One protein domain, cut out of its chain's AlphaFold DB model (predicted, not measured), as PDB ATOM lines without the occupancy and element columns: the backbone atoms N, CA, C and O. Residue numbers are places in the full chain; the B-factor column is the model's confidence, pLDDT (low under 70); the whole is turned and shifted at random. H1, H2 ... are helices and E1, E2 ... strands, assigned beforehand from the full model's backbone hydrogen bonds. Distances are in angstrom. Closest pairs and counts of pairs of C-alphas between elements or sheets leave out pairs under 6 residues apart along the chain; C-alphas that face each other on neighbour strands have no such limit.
ATOM      1  N   GLU A 314     -19.138 -13.295 -47.862       84.81
ATOM      2  CA  GLU A 314     -20.358 -13.955 -48.294       84.81
ATOM      3  C   GLU A 314     -21.302 -13.011 -49.032       84.81
ATOM      4  O   GLU A 314     -21.254 -11.787 -48.884       84.81
ATOM      5  N   ASN A 315     -22.177 -13.630 -49.825       89.88
ATOM      6  CA  ASN A 315     -23.332 -12.975 -50.413       89.88
ATOM      7  C   ASN A 315     -24.576 -13.390 -49.633       89.88
ATOM      8  O   ASN A 315     -24.842 -14.590 -49.460       89.88
ATOM      9  N   TYR A 316     -25.346 -12.393 -49.224       90.31
ATOM     10  CA  TYR A 316     -26.622 -12.568 -48.557       90.31
ATOM     11  C   TYR A 316     -27.733 -12.273 -49.549       90.31
ATOM     12  O   TYR A 316     -27.954 -11.129 -49.934       90.31
ATOM     13  N   GLU A 317     -28.411 -13.329 -49.974       90.25
ATOM     14  CA  GLU A 317     -29.553 -13.240 -50.877       90.25
ATOM     15  C   GLU A 317     -30.847 -13.046 -50.081       90.25
ATOM     16  O   GLU A 317     -30.895 -13.319 -48.880       90.25
ATOM     17  N   ASN A 318     -31.918 -12.639 -50.762       87.94
ATOM     18  CA  ASN A 318     -33.261 -12.513 -50.180       87.94
ATOM     19  C   ASN A 318     -33.334 -11.527 -49.001       87.94
ATOM     20  O   ASN A 318     -34.069 -11.738 -48.033       87.94
ATOM     21  N   GLY A 319     -32.569 -10.442 -49.083       91.38
ATOM     22  CA  GLY A 319     -32.730  -9.304 -48.195       91.38
ATOM     23  C   GLY A 319     -34.126  -8.694 -48.317       91.38
ATOM     24  O   GLY A 319     -34.797  -8.808 -49.345       91.38
ATOM     25  N   ARG A 320     -34.555  -8.006 -47.262       91.88
ATOM     26  CA  ARG A 320     -35.821  -7.267 -47.226       91.88
ATOM     27  C   ARG A 320     -35.589  -5.823 -46.816       91.88
ATOM     28  O   ARG A 320     -34.725  -5.536 -45.989       91.88
ATOM     29  N   LEU A 321     -36.382  -4.925 -47.387       91.75
ATOM     30  CA  LEU A 321     -36.437  -3.523 -46.998       91.75
ATOM     31  C   LEU A 321     -37.649  -3.319 -46.089       91.75
ATOM     32  O   LEU A 321     -38.783  -3.502 -46.515       91.75
ATOM     33  N   GLU A 322     -37.414  -2.907 -44.849       89.62
ATOM     34  CA  GLU A 322     -38.447  -2.314 -44.004       89.62
ATOM     35  C   GLU A 322     -38.473  -0.801 -44.267       89.62
ATOM     36  O   GLU A 322     -37.524  -0.077 -43.941       89.62
ATOM     37  N   SER A 323     -39.549  -0.322 -44.894       83.50
ATOM     38  CA  SER A 323     -39.832   1.103 -45.074       83.50
ATOM     39  C   SER A 323     -41.338   1.330 -45.188       83.50
ATOM     40  O   SER A 323     -42.024   0.599 -45.890       83.50
ATOM     41  N   ASN A 324     -41.844   2.390 -44.556       79.19
ATOM     42  CA  ASN A 324     -43.250   2.795 -44.688       79.19
ATOM     43  C   ASN A 324     -43.539   3.504 -46.026       79.19
ATOM     44  O   ASN A 324     -44.670   3.908 -46.275       79.19
ATOM     45  N   LEU A 325     -42.512   3.735 -46.853       81.69
ATOM     46  CA  LEU A 325     -42.598   4.581 -48.046       81.69
ATOM     47  C   LEU A 325     -42.776   3.787 -49.343       81.69
ATOM     48  O   LEU A 325     -43.195   4.359 -50.350       81.69
ATOM     49  N   ILE A 326     -42.432   2.498 -49.334       79.75
ATOM     50  CA  ILE A 326     -42.456   1.626 -50.509       79.75
ATOM     51  C   ILE A 326     -43.004   0.261 -50.105       79.75
ATOM     52  O   ILE A 326     -42.522  -0.342 -49.151       79.75
ATOM     53  N   THR A 327     -43.993  -0.221 -50.857       69.38
ATOM     54  CA  THR A 327     -44.641  -1.529 -50.666       69.38
ATOM     55  C   THR A 327     -44.315  -2.530 -51.777       69.38
ATOM     56  O   THR A 327     -44.786  -3.662 -51.719       69.38
ATOM     57  N   SER A 328     -43.551  -2.129 -52.801       72.94
ATOM     58  CA  SER A 328     -43.198  -2.994 -53.929       72.94
ATOM     59  C   SER A 328     -42.234  -4.116 -53.539       72.94
ATOM     60  O   SER A 328     -41.441  -4.001 -52.597       72.94
ATOM     61  N   LEU A 329     -42.318  -5.226 -54.274       65.88
ATOM     62  CA  LEU A 329     -41.594  -6.455 -53.980       65.88
ATOM     63  C   LEU A 329     -40.247  -6.449 -54.706       65.88
ATOM     64  O   LEU A 329     -40.133  -6.848 -55.856       65.88
ATOM     65  N   MET A 330     -39.203  -6.019 -54.005       85.12
ATOM     66  CA  MET A 330     -37.849  -5.941 -54.555       85.12
ATOM     67  C   MET A 330     -37.028  -7.175 -54.188       85.12
ATOM     68  O   MET A 330     -37.077  -7.647 -53.049       85.12
ATOM     69  N   LYS A 331     -36.193  -7.654 -55.118       91.81
ATOM     70  CA  LYS A 331     -35.116  -8.589 -54.759       91.81
ATOM     71  C   LYS A 331     -33.934  -7.775 -54.260       91.81
ATOM     72  O   LYS A 331     -33.427  -6.916 -54.977       91.81
ATOM     73  N   ILE A 332     -33.504  -8.044 -53.036       94.06
ATOM     74  CA  ILE A 332     -32.407  -7.322 -52.397       94.06
ATOM     75  C   ILE A 332     -31.340  -8.340 -52.017       94.06
ATOM     76  O   ILE A 332     -31.652  -9.397 -51.473       94.06
ATOM     77  N   SER A 333     -30.083  -8.024 -52.288       94.19
ATOM     78  CA  SER A 333     -28.951  -8.819 -51.833       94.19
ATOM     79  C   SER A 333     -27.818  -7.933 -51.333       94.19
ATOM     80  O   SER A 333     -27.720  -6.747 -51.658       94.19
ATOM     81  N   LEU A 334     -26.986  -8.505 -50.475       92.56
ATOM     82  CA  LEU A 334     -25.767  -7.890 -49.979       92.56
ATOM     83  C   LEU A 334     -24.600  -8.724 -50.490       92.56
ATOM     84  O   LEU A 334     -24.380  -9.843 -50.034       92.56
ATOM     85  N   GLU A 335     -23.890  -8.197 -51.476       91.31
ATOM     86  CA  GLU A 335     -22.774  -8.872 -52.128       91.31
ATOM     87  C   GLU A 335     -21.449  -8.486 -51.462       91.31
ATOM     88  O   GLU A 335     -21.243  -7.329 -51.075       91.31
ATOM     89  N   LYS A 336     -20.523  -9.451 -51.380       86.62
ATOM     90  CA  LYS A 336     -19.163  -9.273 -50.849       86.62
ATOM     91  C   LYS A 336     -19.114  -8.659 -49.443       86.62
ATOM     92  O   LYS A 336     -18.307  -7.768 -49.162       86.62
ATOM     93  N   PHE A 337     -19.976  -9.121 -48.545       86.44
ATOM     94  CA  PHE A 337     -19.970  -8.688 -47.148       86.44
ATOM     95  C   PHE A 337     -19.013  -9.540 -46.318       86.44
ATOM     96  O   PHE A 337     -18.954 -10.753 -46.499       86.44
ATOM     97  N   SER A 338     -18.277  -8.925 -45.387       79.75
ATOM     98  CA  SER A 338     -17.336  -9.647 -44.529       79.75
ATOM     99  C   SER A 338     -17.768  -9.723 -43.076       79.75
ATOM    100  O   SER A 338     -18.047  -8.693 -42.473       79.75
ATOM    101  N   ARG A 339     -17.682 -10.935 -42.512       68.06
ATOM    102  CA  ARG A 339     -18.035 -11.236 -41.116       68.06
ATOM    103  C   ARG A 339     -16.999 -10.821 -40.058       68.06
ATOM    104  O   ARG A 339     -17.213 -10.964 -38.863       68.06
ATOM    105  N   TYR A 340     -15.827 -10.344 -40.482       64.94
ATOM    106  CA  TYR A 340     -14.736  -9.932 -39.582       64.94
ATOM    107  C   TYR A 340     -14.589  -8.410 -39.544       64.94
ATOM    108  O   TYR A 340     -13.477  -7.880 -39.496       64.94
ATOM    109  N   GLY A 341     -15.725  -7.717 -39.615       60.03
ATOM    110  CA  GLY A 341     -15.785  -6.279 -39.789       60.03
ATOM    111  C   GLY A 341     -15.639  -5.856 -41.250       60.03
ATOM    112  O   GLY A 341     -15.014  -6.504 -42.089       60.03
ATOM    113  N   LEU A 342     -16.229  -4.711 -41.558       59.47
ATOM    114  CA  LEU A 342     -16.300  -4.166 -42.907       59.47
ATOM    115  C   LEU A 342     -15.104  -3.252 -43.254       59.47
ATOM    116  O   LEU A 342     -15.261  -2.399 -44.110       59.47
ATOM    117  N   ASN A 343     -13.937  -3.363 -42.603       65.12
ATOM    118  CA  ASN A 343     -12.806  -2.415 -42.709       65.12
ATOM    119  C   ASN A 343     -12.419  -2.015 -44.155       65.12
ATOM    120  O   ASN A 343     -13.031  -1.129 -44.744       65.12
ATOM    121  N   GLU A 344     -11.396  -2.622 -44.753       64.00
ATOM    122  CA  GLU A 344     -11.087  -2.374 -46.165       64.00
ATOM    123  C   GLU A 344     -12.104  -3.076 -47.084       64.00
ATOM    124  O   GLU A 344     -12.468  -2.561 -48.134       64.00
ATOM    125  N   ARG A 345     -12.694  -4.192 -46.642       61.53
ATOM    126  CA  ARG A 345     -13.708  -4.929 -47.417       61.53
ATOM    127  C   ARG A 345     -15.016  -4.203 -47.619       61.53
ATOM    128  O   ARG A 345     -15.683  -4.452 -48.621       61.53
ATOM    129  N   GLY A 346     -15.356  -3.289 -46.715       55.75
ATOM    130  CA  GLY A 346     -16.473  -2.384 -46.911       55.75
ATOM    131  C   GLY A 346     -16.367  -1.726 -48.275       55.75
ATOM    132  O   GLY A 346     -17.368  -1.697 -48.961       55.75
ATOM    133  N   LEU A 347     -15.159  -1.360 -48.736       59.53
ATOM    134  CA  LEU A 347     -14.927  -0.746 -50.051       59.53
ATOM    135  C   LEU A 347     -15.454  -1.565 -51.244       59.53
ATOM    136  O   LEU A 347     -15.721  -0.992 -52.303       59.53
ATOM    137  N   HIS A 348     -15.598  -2.882 -51.084       75.19
ATOM    138  CA  HIS A 348     -16.067  -3.797 -52.121       75.19
ATOM    139  C   HIS A 348     -17.475  -4.353 -51.854       75.19
ATOM    140  O   HIS A 348     -18.064  -4.935 -52.767       75.19
ATOM    141  N   THR A 349     -18.025  -4.158 -50.651       86.50
ATOM    142  CA  THR A 349     -19.386  -4.573 -50.288       86.50
ATOM    143  C   THR A 349     -20.421  -3.751 -51.050       86.50
ATOM    144  O   THR A 349     -20.330  -2.523 -51.134       86.50
ATOM    145  N   LYS A 350     -21.444  -4.417 -51.590       90.62
ATOM    146  CA  LYS A 350     -22.506  -3.764 -52.364       90.62
ATOM    147  C   LYS A 350     -23.877  -4.204 -51.889       90.62
ATOM    148  O   LYS A 350     -24.161  -5.390 -51.790       90.62
ATOM    149  N   LEU A 351     -24.742  -3.227 -51.666       93.12
ATOM    150  CA  LEU A 351     -26.176  -3.427 -51.591       93.12
ATOM    151  C   LEU A 351     -26.723  -3.461 -53.018       93.12
ATOM    152  O   LEU A 351     -26.614  -2.483 -53.758       93.12
ATOM    153  N   VAL A 352     -27.301  -4.585 -53.408       94.81
ATOM    154  CA  VAL A 352     -27.909  -4.776 -54.719       94.81
ATOM    155  C   VAL A 352     -29.418  -4.828 -54.561       94.81
ATOM    156  O   VAL A 352     -29.940  -5.548 -53.716       94.81
ATOM    157  N   ILE A 353     -30.117  -4.039 -55.368       93.31
ATOM    158  CA  ILE A 353     -31.575  -3.933 -55.362       93.31
ATOM    159  C   ILE A 353     -32.048  -4.097 -56.799       93.31
ATOM    160  O   ILE A 353     -31.610  -3.365 -57.683       93.31
ATOM    161  N   ILE A 354     -32.926  -5.062 -57.036       92.50
ATOM    162  CA  ILE A 354     -33.603  -5.250 -58.316       92.50
ATOM    163  C   ILE A 354     -35.037  -4.760 -58.136       92.50
ATOM    164  O   ILE A 354     -35.781  -5.305 -57.315       92.50
ATOM    165  N   LEU A 355     -35.374  -3.703 -58.872       89.75
ATOM    166  CA  LEU A 355     -36.700  -3.089 -58.892       89.75
ATOM    167  C   LEU A 355     -37.680  -3.928 -59.736       89.75
ATOM    168  O   LEU A 355     -37.260  -4.798 -60.500       89.75
ATOM    169  N   ASP A 356     -38.981  -3.647 -59.631       86.06
ATOM    170  CA  ASP A 356     -40.059  -4.411 -60.289       86.06
ATOM    171  C   ASP A 356     -39.934  -4.463 -61.823       86.06
ATOM    172  O   ASP A 356     -40.303  -5.442 -62.466       86.06
ATOM    173  N   ASN A 357     -39.352  -3.425 -62.421       86.50
ATOM    174  CA  ASN A 357     -39.030  -3.344 -63.848       86.50
ATOM    175  C   ASN A 357     -37.730  -4.082 -64.233       86.50
ATOM    176  O   ASN A 357     -37.221  -3.894 -65.337       86.50
ATOM    177  N   ASN A 358     -37.167  -4.891 -63.331       89.56
ATOM    178  CA  ASN A 358     -35.865  -5.553 -63.441       89.56
ATOM    179  C   ASN A 358     -34.648  -4.611 -63.502       89.56
ATOM    180  O   ASN A 358     -33.540  -5.062 -63.805       89.56
ATOM    181  N   PHE A 359     -34.801  -3.324 -63.175       90.75
ATOM    182  CA  PHE A 359     -33.657  -2.422 -63.083       90.75
ATOM    183  C   PHE A 359     -32.762  -2.815 -61.898       90.75
ATOM    184  O   PHE A 359     -33.212  -2.852 -60.749       90.75
ATOM    185  N   LYS A 360     -31.482  -3.101 -62.171       92.88
ATOM    186  CA  LYS A 360     -30.488  -3.479 -61.156       92.88
ATOM    187  C   LYS A 360     -29.738  -2.248 -60.651       92.88
ATOM    188  O   LYS A 360     -28.874  -1.700 -61.334       92.88
ATOM    189  N   LEU A 361     -30.004  -1.884 -59.406       91.75
ATOM    190  CA  LEU A 361     -29.287  -0.863 -58.662       91.75
ATOM    191  C   LEU A 361     -28.164  -1.514 -57.843       91.75
ATOM    192  O   LEU A 361     -28.421  -2.386 -57.016       91.75
ATOM    193  N   SER A 362     -26.914  -1.098 -58.057       92.62
ATOM    194  CA  SER A 362     -25.759  -1.562 -57.280       92.62
ATOM    195  C   SER A 362     -25.190  -0.392 -56.485       92.62
ATOM    196  O   SER A 362     -24.617   0.536 -57.049       92.62
ATOM    197  N   ILE A 363     -25.389  -0.421 -55.170       91.19
ATOM    198  CA  ILE A 363     -25.033   0.653 -54.244       91.19
ATOM    199  C   ILE A 363     -23.863   0.179 -53.387       91.19
ATOM    200  O   ILE A 363     -24.046  -0.653 -52.497       91.19
ATOM    201  N   PRO A 364     -22.652   0.695 -53.608       88.31
ATOM    202  CA  PRO A 364     -21.540   0.384 -52.735       88.31
ATOM    203  C   PRO A 364     -21.771   0.886 -51.301       88.31
ATOM    204  O   PRO A 364     -22.269   1.995 -51.060       88.31
ATOM    205  N   LEU A 365     -21.374   0.058 -50.343       86.56
ATOM    206  CA  LEU A 365     -21.213   0.426 -48.943       86.56
ATOM    207  C   LEU A 365     -19.750   0.831 -48.737       86.56
ATOM    208  O   LEU A 365     -18.883   0.340 -49.435       86.56
ATOM    209  N   TYR A 366     -19.443   1.748 -47.827       77.81
ATOM    210  CA  TYR A 366     -18.060   2.158 -47.570       77.81
ATOM    211  C   TYR A 366     -17.821   2.412 -46.094       77.81
ATOM    212  O   TYR A 366     -18.621   3.091 -45.441       77.81
ATOM    213  N   ALA A 367     -16.674   1.957 -45.593       73.06
ATOM    214  CA  ALA A 367     -16.130   2.469 -44.344       73.06
ATOM    215  C   ALA A 367     -15.668   3.901 -44.595       73.06
ATOM    216  O   ALA A 367     -14.869   4.138 -45.501       73.06
ATOM    217  N   ARG A 368     -16.118   4.867 -43.793       70.56
ATOM    218  CA  ARG A 368     -15.422   6.152 -43.722       70.56
ATOM    219  C   ARG A 368     -14.812   6.293 -42.344       70.56
ATOM    220  O   ARG A 368     -15.522   6.540 -41.372       70.56
ATOM    221  N   ARG A 369     -13.487   6.198 -42.281       69.00
ATOM    222  CA  ARG A 369     -12.747   6.511 -41.062       69.00
ATOM    223  C   ARG A 369     -12.753   8.022 -40.862       69.00
ATOM    224  O   ARG A 369     -12.382   8.791 -41.748       69.00
ATOM    225  N   GLY A 370     -13.296   8.453 -39.729       69.44
ATOM    226  CA  GLY A 370     -13.217   9.840 -39.281       69.44
ATOM    227  C   GLY A 370     -11.923  10.096 -38.515       69.44
ATOM    228  O   GLY A 370     -11.203   9.161 -38.166       69.44
ATOM    229  N   TRP A 371     -11.666  11.360 -38.185       72.38
ATOM    230  CA  TRP A 371     -10.548  11.748 -37.319       72.38
ATOM    231  C   TRP A 371     -10.563  11.015 -35.970       72.38
ATOM    232  O   TRP A 371      -9.519  10.600 -35.488       72.38
ATOM    233  N   GLU A 372     -11.743  10.761 -35.403       69.12
ATOM    234  CA  GLU A 372     -11.887   9.995 -34.156       69.12
ATOM    235  C   GLU A 372     -11.431   8.536 -34.283       69.12
ATOM    236  O   GLU A 372     -10.881   7.986 -33.334       69.12
ATOM    237  N   SER A 373     -11.639   7.910 -35.448       64.81
ATOM    238  CA  SER A 373     -11.154   6.551 -35.723       64.81
ATOM    239  C   SER A 373      -9.632   6.539 -35.869       64.81
ATOM    240  O   SER A 373      -8.985   5.636 -35.353       64.81
ATOM    241  N   LEU A 374      -9.054   7.574 -36.489       67.75
ATOM    242  CA  LEU A 374      -7.601   7.734 -36.625       67.75
ATOM    243  C   LEU A 374      -6.911   7.917 -35.267       67.75
ATOM    244  O   LEU A 374      -5.855   7.344 -35.020       67.75
ATOM    245  N   LEU A 375      -7.537   8.677 -34.369       66.12
ATOM    246  CA  LEU A 375      -7.053   8.896 -33.006       66.12
ATOM    247  C   LEU A 375      -7.412   7.738 -32.051       66.12
ATOM    248  O   LEU A 375      -6.997   7.750 -30.895       66.12
ATOM    249  N   GLY A 376      -8.174   6.738 -32.517       61.59
ATOM    250  CA  GLY A 376      -8.729   5.626 -31.729       61.59
ATOM    251  C   GLY A 376      -9.578   6.053 -30.536       61.59
ATOM    252  O   GLY A 376      -9.589   5.388 -29.506       61.59
ATOM    253  N   ILE A 377     -10.283   7.173 -30.686       63.22
ATOM    254  CA  ILE A 377     -11.240   7.707 -29.711       63.22
ATOM    255  C   ILE A 377     -12.619   7.058 -29.910       63.22
ATOM    256  O   ILE A 377     -13.384   6.916 -28.958       63.22
ATOM    257  N   SER A 378     -12.945   6.637 -31.137       55.47
ATOM    258  CA  SER A 378     -14.235   6.028 -31.465       55.47
ATOM    259  C   SER A 378     -14.082   4.603 -31.989       55.47
ATOM    260  O   SER A 378     -13.404   4.362 -32.985       55.47
ATOM    261  N   TYR A 379     -14.794   3.674 -31.345       54.75
ATOM    262  CA  TYR A 379     -14.962   2.285 -31.792       54.75
ATOM    263  C   TYR A 379     -16.116   2.116 -32.792       54.75
ATOM    264  O   TYR A 379     -16.320   1.029 -33.332       54.75
ATOM    265  N   ARG A 380     -16.921   3.165 -33.028       56.44
ATOM    266  CA  ARG A 380     -18.081   3.090 -33.924       56.44
ATOM    267  C   ARG A 380     -17.689   3.558 -35.318       56.44
ATOM    268  O   ARG A 380     -17.631   4.752 -35.598       56.44
ATOM    269  N   ASN A 381     -17.465   2.598 -36.208       62.53
ATOM    270  CA  ASN A 381     -17.310   2.871 -37.631       62.53
ATOM    271  C   ASN A 381     -18.609   3.475 -38.189       62.53
ATOM    272  O   ASN A 381     -19.667   2.849 -38.131       62.53
ATOM    273  N   ILE A 382     -18.531   4.691 -38.739       71.62
ATOM    274  CA  ILE A 382     -19.637   5.278 -39.503       71.62
ATOM    275  C   ILE A 382     -19.509   4.804 -40.946       71.62
ATOM    276  O   ILE A 382     -18.547   5.126 -41.649       71.62
ATOM    277  N   TRP A 383     -20.526   4.089 -41.409       81.12
ATOM    278  CA  TRP A 383     -20.590   3.585 -42.773       81.12
ATOM    279  C   TRP A 383     -21.296   4.583 -43.683       81.12
ATOM    280  O   TRP A 383     -22.141   5.375 -43.251       81.12
ATOM    281  N   LYS A 384     -20.947   4.563 -44.966       85.12
ATOM    282  CA  LYS A 384     -21.586   5.368 -46.004       85.12
ATOM    283  C   LYS A 384     -22.134   4.446 -47.082       85.12
ATOM    284  O   LYS A 384     -21.357   3.796 -47.767       85.12
ATOM    285  N   LEU A 385     -23.452   4.427 -47.264       87.19
ATOM    286  CA  LEU A 385     -24.038   3.985 -48.529       87.19
ATOM    287  C   LEU A 385     -23.884   5.125 -49.528       87.19
ATOM    288  O   LEU A 385     -24.290   6.260 -49.247       87.19
ATOM    289  N   VAL A 386     -23.277   4.833 -50.672       88.31
ATOM    290  CA  VAL A 386     -23.035   5.829 -51.709       88.31
ATOM    291  C   VAL A 386     -23.758   5.414 -52.966       88.31
ATOM    292  O   VAL A 386     -23.472   4.372 -53.537       88.31
ATOM    293  N   ILE A 387     -24.677   6.263 -53.399       89.25
ATOM    294  CA  ILE A 387     -25.460   6.057 -54.605       89.25
ATOM    295  C   ILE A 387     -24.674   6.662 -55.768       89.25
ATOM    296  O   ILE A 387     -24.418   7.875 -55.749       89.25
ATOM    297  N   PRO A 388     -24.272   5.842 -56.754       87.12
ATOM    298  CA  PRO A 388     -23.629   6.318 -57.968       87.12
ATOM    299  C   PRO A 388     -24.433   7.434 -58.646       87.12
ATOM    300  O   PRO A 388     -25.665   7.395 -58.699       87.12
ATOM    301  N   ILE A 389     -23.737   8.474 -59.111       85.31
ATOM    302  CA  ILE A 389     -24.392   9.702 -59.583       85.31
ATOM    303  C   ILE A 389     -25.171   9.479 -60.884       85.31
ATOM    304  O   ILE A 389     -26.171  10.147 -61.130       85.31
ATOM    305  N   GLU A 390     -24.733   8.505 -61.680       86.31
ATOM    306  CA  GLU A 390     -25.367   8.049 -62.913       86.31
ATOM    307  C   GLU A 390     -26.831   7.638 -62.716       86.31
ATOM    308  O   GLU A 390     -27.632   7.773 -63.638       86.31
ATOM    309  N   TYR A 391     -27.218   7.221 -61.508       88.38
ATOM    310  CA  TYR A 391     -28.598   6.846 -61.217       88.38
ATOM    311  C   TYR A 391     -29.549   8.047 -61.117       88.38
ATOM    312  O   TYR A 391     -30.731   7.897 -61.407       88.38
ATOM    313  N   PHE A 392     -29.064   9.250 -60.779       87.88
ATOM    314  CA  PHE A 392     -29.924  10.440 -60.650       87.88
ATOM    315  C   PHE A 392     -30.302  11.079 -61.993       87.88
ATOM    316  O   PHE A 392     -31.219  11.895 -62.034       87.88
ATOM    317  N   GLY A 393     -29.604  10.732 -63.079       85.94
ATOM    318  CA  GLY A 393     -29.897  11.213 -64.435       85.94
ATOM    319  C   GLY A 393     -30.653  10.210 -65.306       85.94
ATOM    320  O   GLY A 393     -30.900  10.497 -66.470       85.94
ATOM    321  N   HIS A 394     -30.982   9.031 -64.779       89.75
ATOM    322  CA  HIS A 394     -31.625   7.969 -65.546       89.75
ATOM    323  C   HIS A 394     -33.128   8.222 -65.677       89.75
ATOM    324  O   HIS A 394     -33.772   8.616 -64.707       89.75
ATOM    325  N   ASP A 395     -33.719   7.922 -66.834       90.38
ATOM    326  CA  ASP A 395     -35.137   8.190 -67.117       90.38
ATOM    327  C   ASP A 395     -36.125   7.144 -66.604       90.38
ATOM    328  O   ASP A 395     -37.309   7.193 -66.926       90.38
ATOM    329  N   ASP A 396     -35.670   6.239 -65.742       89.56
ATOM    330  CA  ASP A 396     -36.517   5.163 -65.246       89.56
ATOM    331  C   ASP A 396     -37.449   5.665 -64.122       89.56
ATOM    332  O   ASP A 396     -36.949   6.137 -63.094       89.56
ATOM    333  N   PRO A 397     -38.787   5.592 -64.277       89.06
ATOM    334  CA  PRO A 397     -39.722   6.132 -63.288       89.06
ATOM    335  C   PRO A 397     -39.629   5.444 -61.922       89.06
ATOM    336  O   PRO A 397     -39.643   6.133 -60.901       89.06
ATOM    337  N   PHE A 398     -39.470   4.114 -61.894       87.94
ATOM    338  CA  PHE A 398     -39.347   3.343 -60.651       87.94
ATOM    339  C   PHE A 398     -38.065   3.703 -59.901       87.94
ATOM    340  O   PHE A 398     -38.087   3.879 -58.683       87.94
ATOM    341  N   LEU A 399     -36.950   3.875 -60.616       90.88
ATOM    342  CA  LEU A 399     -35.701   4.338 -60.025       90.88
ATOM    343  C   LEU A 399     -35.828   5.761 -59.477       90.88
ATOM    344  O   LEU A 399     -35.419   5.996 -58.342       90.88
ATOM    345  N   LYS A 400     -36.396   6.704 -60.243       90.75
ATOM    346  CA  LYS A 400     -36.607   8.091 -59.783       90.75
ATOM    347  C   LYS A 400     -37.440   8.114 -58.500       90.75
ATOM    348  O   LYS A 400     -37.051   8.763 -57.528       90.75
ATOM    349  N   GLU A 401     -38.535   7.357 -58.468       89.81
ATOM    350  CA  GLU A 401     -39.381   7.213 -57.286       89.81
ATOM    351  C   GLU A 401     -38.613   6.603 -56.105       89.81
ATOM    352  O   GLU A 401     -38.658   7.140 -54.997       89.81
ATOM    353  N   PHE A 402     -37.860   5.524 -56.334       89.69
ATOM    354  CA  PHE A 402     -37.070   4.852 -55.305       89.69
ATOM    355  C   PHE A 402     -36.000   5.778 -54.703       89.69
ATOM    356  O   PHE A 402     -35.903   5.922 -53.480       89.69
ATOM    357  N   LEU A 403     -35.231   6.467 -55.552       91.25
ATOM    358  CA  LEU A 403     -34.213   7.437 -55.143       91.25
ATOM    359  C   LEU A 403     -34.819   8.618 -54.382       91.25
ATOM    360  O   LEU A 403     -34.234   9.078 -53.399       91.25
ATOM    361  N   GLN A 404     -35.996   9.091 -54.784       90.19
ATOM    362  CA  GLN A 404     -36.679  10.180 -54.098       90.19
ATOM    363  C   GLN A 404     -37.237   9.734 -52.742       90.19
ATOM    364  O   GLN A 404     -36.975  10.391 -51.734       90.19
ATOM    365  N   LYS A 405     -37.975   8.620 -52.688       88.56
ATOM    366  CA  LYS A 405     -38.663   8.161 -51.472       88.56
ATOM    367  C   LYS A 405     -37.697   7.611 -50.425       88.56
ATOM    368  O   LYS A 405     -37.776   7.999 -49.264       88.56
ATOM    369  N   ILE A 406     -36.756   6.750 -50.813       88.69
ATOM    370  CA  ILE A 406     -35.826   6.114 -49.863       88.69
ATOM    371  C   ILE A 406     -34.619   7.005 -49.591       88.69
ATOM    372  O   ILE A 406     -34.208   7.189 -48.440       88.69
ATOM    373  N   PHE A 407     -34.057   7.591 -50.646       89.31
ATOM    374  CA  PHE A 407     -32.775   8.285 -50.579       89.31
ATOM    375  C   PHE A 407     -32.875   9.814 -50.688       89.31
ATOM    376  O   PHE A 407     -31.865  10.505 -50.553       89.31
ATOM    377  N   HIS A 408     -34.075  10.387 -50.838       89.06
ATOM    378  CA  HIS A 408     -34.290  11.839 -50.916       89.06
ATOM    379  C   HIS A 408     -33.409  12.525 -51.973       89.06
ATOM    380  O   HIS A 408     -32.954  13.653 -51.768       89.06
ATOM    381  N   ASN A 409     -33.115  11.831 -53.074       88.56
ATOM    382  CA  ASN A 409     -32.208  12.299 -54.121       88.56
ATOM    383  C   ASN A 409     -30.804  12.694 -53.615       88.56
ATOM    384  O   ASN A 409     -30.136  13.546 -54.199       88.56
ATOM    385  N   LYS A 410     -30.341  12.095 -52.509       88.88
ATOM    386  CA  LYS A 410     -28.991  12.311 -51.979       88.88
ATOM    387  C   LYS A 410     -28.081  11.166 -52.389       88.88
ATOM    388  O   LYS A 410     -28.399  10.004 -52.206       88.88
ATOM    389  N   SER A 411     -26.885  11.491 -52.862       87.44
ATOM    390  CA  SER A 411     -25.906  10.484 -53.288       87.44
ATOM    391  C   SER A 411     -25.171   9.790 -52.137       87.44
ATOM    392  O   SER A 411     -24.365   8.895 -52.373       87.44
ATOM    393  N   ARG A 412     -25.376  10.210 -50.880       88.38
ATOM    394  CA  ARG A 412     -24.613   9.718 -49.721       88.38
ATOM    395  C   ARG A 412     -25.482   9.630 -48.476       88.38
ATOM    396  O   ARG A 412     -26.064  10.630 -48.055       88.38
ATOM    397  N   HIS A 413     -25.462   8.471 -47.828       88.19
ATOM    398  CA  HIS A 413     -26.207   8.206 -46.599       88.19
ATOM    399  C   HIS A 413     -25.294   7.611 -45.536       88.19
ATOM    400  O   HIS A 413     -24.652   6.593 -45.768       88.19
ATOM    401  N   SER A 414     -25.246   8.232 -44.356       87.44
ATOM    402  CA  SER A 414     -24.634   7.596 -43.185       87.44
ATOM    403  C   SER A 414     -25.515   6.447 -42.722       87.44
ATOM    404  O   SER A 414     -26.715   6.654 -42.511       87.44
ATOM    405  N   VAL A 415     -24.918   5.276 -42.535       87.88
ATOM    406  CA  VAL A 415     -25.613   4.091 -42.043       87.88
ATOM    407  C   VAL A 415     -24.885   3.459 -40.863       87.88
ATOM    408  O   VAL A 415     -23.662   3.550 -40.753       87.88
ATOM    409  N   ASN A 416     -25.659   2.830 -39.987       86.50
ATOM    410  CA  ASN A 416     -25.169   1.847 -39.039       86.50
ATOM    411  C   ASN A 416     -25.305   0.471 -39.679       86.50
ATOM    412  O   ASN A 416     -26.322   0.180 -40.317       86.50
ATOM    413  N   VAL A 417     -24.291  -0.358 -39.480       86.12
ATOM    414  CA  VAL A 417     -24.313  -1.769 -39.848       86.12
ATOM    415  C   VAL A 417     -24.245  -2.558 -38.553       86.12
ATOM    416  O   VAL A 417     -23.284  -2.413 -37.799       86.12
ATOM    417  N   TYR A 418     -25.280  -3.345 -38.293       86.44
ATOM    418  CA  TYR A 418     -25.331  -4.269 -37.172       86.44
ATOM    419  C   TYR A 418     -25.165  -5.677 -37.714       86.44
ATOM    420  O   TYR A 418     -25.913  -6.099 -38.595       86.44
ATOM    421  N   GLU A 419     -24.178  -6.382 -37.186       84.06
ATOM    422  CA  GLU A 419     -23.941  -7.786 -37.479       84.06
ATOM    423  C   GLU A 419     -24.391  -8.601 -36.265       84.06
ATOM    424  O   GLU A 419     -23.775  -8.546 -35.201       84.06
ATOM    425  N   GLY A 420     -25.531  -9.275 -36.403       81.12
ATOM    426  CA  GLY A 420     -26.066 -10.204 -35.417       81.12
ATOM    427  C   GLY A 420     -25.758 -11.654 -35.787       81.12
ATOM    428  O   GLY A 420     -25.296 -11.957 -36.887       81.12
ATOM    429  N   LYS A 421     -26.062 -12.574 -34.866       80.12
ATOM    430  CA  LYS A 421     -25.861 -14.017 -35.077       80.12
ATOM    431  C   LYS A 421     -26.667 -14.558 -36.265       80.12
ATOM    432  O   LYS A 421     -26.150 -15.373 -37.022       80.12
ATOM    433  N   ASP A 422     -27.886 -14.053 -36.456       85.06
ATOM    434  CA  ASP A 422     -28.839 -14.577 -37.445       85.06
ATOM    435  C   ASP A 422     -29.158 -13.583 -38.569       85.06
ATOM    436  O   ASP A 422     -29.793 -13.948 -39.558       85.06
ATOM    437  N   GLU A 423     -28.734 -12.324 -38.448       90.12
ATOM    438  CA  GLU A 423     -29.025 -11.298 -39.445       90.12
ATOM    439  C   GLU A 423     -27.995 -10.168 -39.491       90.12
ATOM    440  O   GLU A 423     -27.355  -9.828 -38.497       90.12
ATOM    441  N   ILE A 424     -27.900  -9.541 -40.661       89.81
ATOM    442  CA  ILE A 424     -27.204  -8.278 -40.887       89.81
ATOM    443  C   ILE A 424     -28.247  -7.195 -41.126       89.81
ATOM    444  O   ILE A 424     -29.146  -7.350 -41.957       89.81
ATOM    445  N   ILE A 425     -28.096  -6.071 -40.432       90.88
ATOM    446  CA  ILE A 425     -29.016  -4.941 -40.513       90.88
ATOM    447  C   ILE A 425     -28.262  -3.681 -40.934       90.88
ATOM    448  O   ILE A 425     -27.326  -3.254 -40.260       90.88
ATOM    449  N   ILE A 426     -28.722  -3.025 -42.001       90.88
ATOM    450  CA  ILE A 426     -28.217  -1.718 -42.444       90.88
ATOM    451  C   ILE A 426     -29.314  -0.669 -42.261       90.88
ATOM    452  O   ILE A 426     -30.381  -0.756 -42.871       90.88
ATOM    453  N   THR A 427     -29.052   0.343 -41.434       89.88
ATOM    454  CA  THR A 427     -30.034   1.382 -41.060       89.88
ATOM    455  C   THR A 427     -29.465   2.782 -41.200       89.88
ATOM    456  O   THR A 427     -28.273   2.999 -41.003       89.88
ATOM    457  N   ASN A 428     -30.306   3.766 -41.512       87.75
ATOM    458  CA  ASN A 428     -29.884   5.164 -41.541       87.75
ATOM    459  C   ASN A 428     -29.613   5.732 -40.128       87.75
ATOM    460  O   ASN A 428     -30.353   5.441 -39.197       87.75
ATOM    461  N   VAL A 429     -28.583   6.580 -39.981       74.88
ATOM    462  CA  VAL A 429     -28.151   7.136 -38.674       74.88
ATOM    463  C   VAL A 429     -28.951   8.369 -38.215       74.88
ATOM    464  O   VAL A 429     -29.011   8.636 -37.021       74.88
ATOM    465  N   PHE A 430     -29.527   9.166 -39.124       61.06
ATOM    466  CA  PHE A 430     -29.778  10.598 -38.860       61.06
ATOM    467  C   PHE A 430     -31.245  11.037 -38.734       61.06
ATOM    468  O   PHE A 430     -31.498  12.239 -38.688       61.06
ATOM    469  N   PHE A 431     -32.219  10.129 -38.669       53.19
ATOM    470  CA  PHE A 431     -33.625  10.532 -38.559       53.19
ATOM    471  C   PHE A 431     -34.324   9.858 -37.378       53.19
ATOM    472  O   PHE A 431     -34.193   8.657 -37.173       53.19
ATOM    473  N   THR A 432     -35.122  10.645 -36.650       49.19
ATOM    474  CA  THR A 432     -36.070  10.205 -35.609       49.19
ATOM    475  C   THR A 432     -37.097   9.189 -36.119       49.19
ATOM    476  O   THR A 432     -37.701   8.481 -35.322       49.19
ATOM    477  N   TYR A 433     -37.242   9.059 -37.442       56.69
ATOM    478  CA  TYR A 433     -37.979   7.990 -38.107       56.69
ATOM    479  C   TYR A 433     -37.017   7.200 -39.000       56.69
ATOM    480  O   TYR A 433     -36.366   7.771 -39.880       56.69
ATOM    481  N   CYS A 434     -36.912   5.889 -38.777       56.72
ATOM    482  CA  CYS A 434     -36.076   4.999 -39.581       56.72
ATOM    483  C   CYS A 434     -36.577   5.005 -41.040       56.72
ATOM    484  O   CYS A 434     -37.616   4.423 -41.342       56.72
ATOM    485  N   LYS A 435     -35.881   5.707 -41.947       73.94
ATOM    486  CA  LYS A 435     -36.309   5.848 -43.359       73.94
ATOM    487  C   LYS A 435     -36.210   4.546 -44.146       73.94
ATOM    488  O   LYS A 435     -37.045   4.258 -45.002       73.94
ATOM    489  N   PHE A 436     -35.167   3.781 -43.851       87.19
ATOM    490  CA  PHE A 436     -34.968   2.448 -44.383       87.19
ATOM    491  C   PHE A 436     -34.218   1.594 -43.374       87.19
ATOM    492  O   PHE A 436     -33.324   2.071 -42.660       87.19
ATOM    493  N   LYS A 437     -34.556   0.312 -43.389       91.19
ATOM    494  CA  LYS A 437     -33.834  -0.743 -42.700       91.19
ATOM    495  C   LYS A 437     -33.745  -1.944 -43.635       91.19
ATOM    496  O   LYS A 437     -34.750  -2.582 -43.929       91.19
ATOM    497  N   PHE A 438     -32.545  -2.207 -44.141       92.88
ATOM    498  CA  PHE A 438     -32.268  -3.404 -44.930       92.88
ATOM    499  C   PHE A 438     -31.875  -4.529 -43.986       92.88
ATOM    500  O   PHE A 438     -31.032  -4.322 -43.114       92.88
ATOM    501  N   ILE A 439     -32.495  -5.692 -44.151       92.94
ATOM    502  CA  ILE A 439     -32.289  -6.855 -43.291       92.94
ATOM    503  C   ILE A 439     -31.946  -8.042 -44.168       92.94
ATOM    504  O   ILE A 439     -32.682  -8.358 -45.104       92.94
ATOM    505  N   PHE A 440     -30.856  -8.709 -43.828       92.50
ATOM    506  CA  PHE A 440     -30.360  -9.893 -44.506       92.50
ATOM    507  C   PHE A 440     -30.274 -11.008 -43.485       92.50
ATOM    508  O   PHE A 440     -29.536 -10.880 -42.515       92.50
ATOM    509  N   LYS A 441     -31.025 -12.091 -43.680       88.56
ATOM    510  CA  LYS A 441     -30.861 -13.263 -42.822       88.56
ATOM    511  C   LYS A 441     -29.542 -13.933 -43.167       88.56
ATOM    512  O   LYS A 441     -29.227 -14.111 -44.347       88.56
ATOM    513  N   ASN A 442     -28.784 -14.305 -42.146       75.00
ATOM    514  CA  ASN A 442     -27.634 -15.159 -42.345       75.00
ATOM    515  C   ASN A 442     -28.119 -16.461 -42.981       75.00
ATOM    516  O   ASN A 442     -29.182 -16.984 -42.640       75.00
TER     517      ASN A 442
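Overview. This is residues 314 to 442 of the 445 residues of the protein "Hypothetical protein" of Rotaria sp. Silwood1 (UniProt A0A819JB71). Eight antiparallel strands, E1 to E8, form a closed barrel, running round the ring in chain order until E8 meets E1. H4 lies at one open end of the barrel with H3 beside it, H1 sits on the outside, and residues 369 to 381, with H2 among them, reach far from the barrel and make one end of the longest axis. The printed part has 129 residues, with four named helices and eight named strands in the order E1 E2 H1 E3 E4 H2 E5 H3 H4 E6 E7 E8; the class is mixed, helices and strands. The whole is compact, with a radius of gyration of the C-alphas of 14.5 A and spans of 44 by 29 by 28 A.

Along the chain. E1, residues 314 to 322, begins with C-alpha 314 at (-20.358, -13.955, -48.294), measures 21.9 A and bends by 64 degrees at residue 318. E2 is residues 331 to 338, 20.5 A, followed by H1, residues 345 to 348. E3 is residues 350 to 354, and E4, residues 360 to 368, is the longest at 25.0 A, ending with C-alpha 368 at (-15.422, 6.152, -43.722). H2 is residues 371 to 374, E5 residues 382 to 386, H3 residues 389 to 393 and H4 residues 397 to 405, 12.0 A. E6 is residues 412 to 419, 21.4 A, E7 residues 423 to 428, 16.6 A, and E8 residues 437 to 441, ending with C-alpha 441 at (-30.861, -13.263, -42.822).

Arrangement. E1 and E2 form a hairpin, with N 316 and O 334 at 2.8 A, within hydrogen-bond range. Also within range are N 333 and O 352 of E2 and E3, 2.9 A; N 351 and O 363 of the hairpin E3 and E4, 2.8 A; N 366 and O 384 of E4 and E5, 2.8 A; and N 385 and O 413 of E5 and E6, 2.9 A. E6, E7 and E8 are a meander, each strand the antiparallel neighbour of the one before, with N 416 and O 427 at 2.8 A and N 424 and O 440 at 2.8 A. N 322 and O 437, 2.8 A, close the ring between E1 and E8. E1 pairs with E2 over residues 314 to 319 and with E8 over 320 to 322. H1 is on the barrel, outside it and over none of its strands, at a height over the sheet of 4.3 A, only just above the sheet's level; its closest C-alphas to E4 are those of Gly 346 and Tyr 366, 4.9 A. H2, H3 and H4 are not on the barrel, H3 only just, with 4 pairs of C-alphas within 10 A. H3 and H4 only just touch, with 3 pairs of C-alphas within 8 A, the closest being Phe 392 and Lys 400, 7.1 A. In H4 every O i to N i+4 pair is within hydrogen-bond range; in H3 0 of 1 is, with 1 of 2 O i to N i+3 pairs, and H1 and H2 are too short for an O i to N i+4 pair.

Size, cuts and confidence. The two C-alphas farthest apart are those of Asn 357 and Leu 375, 46.1 A. The printed part has no cut, and no link is long. Mean pLDDT of the printed part is 81.6; 28 residues are under 70, among them 339 to 347, 372 to 381 and 430 to 434.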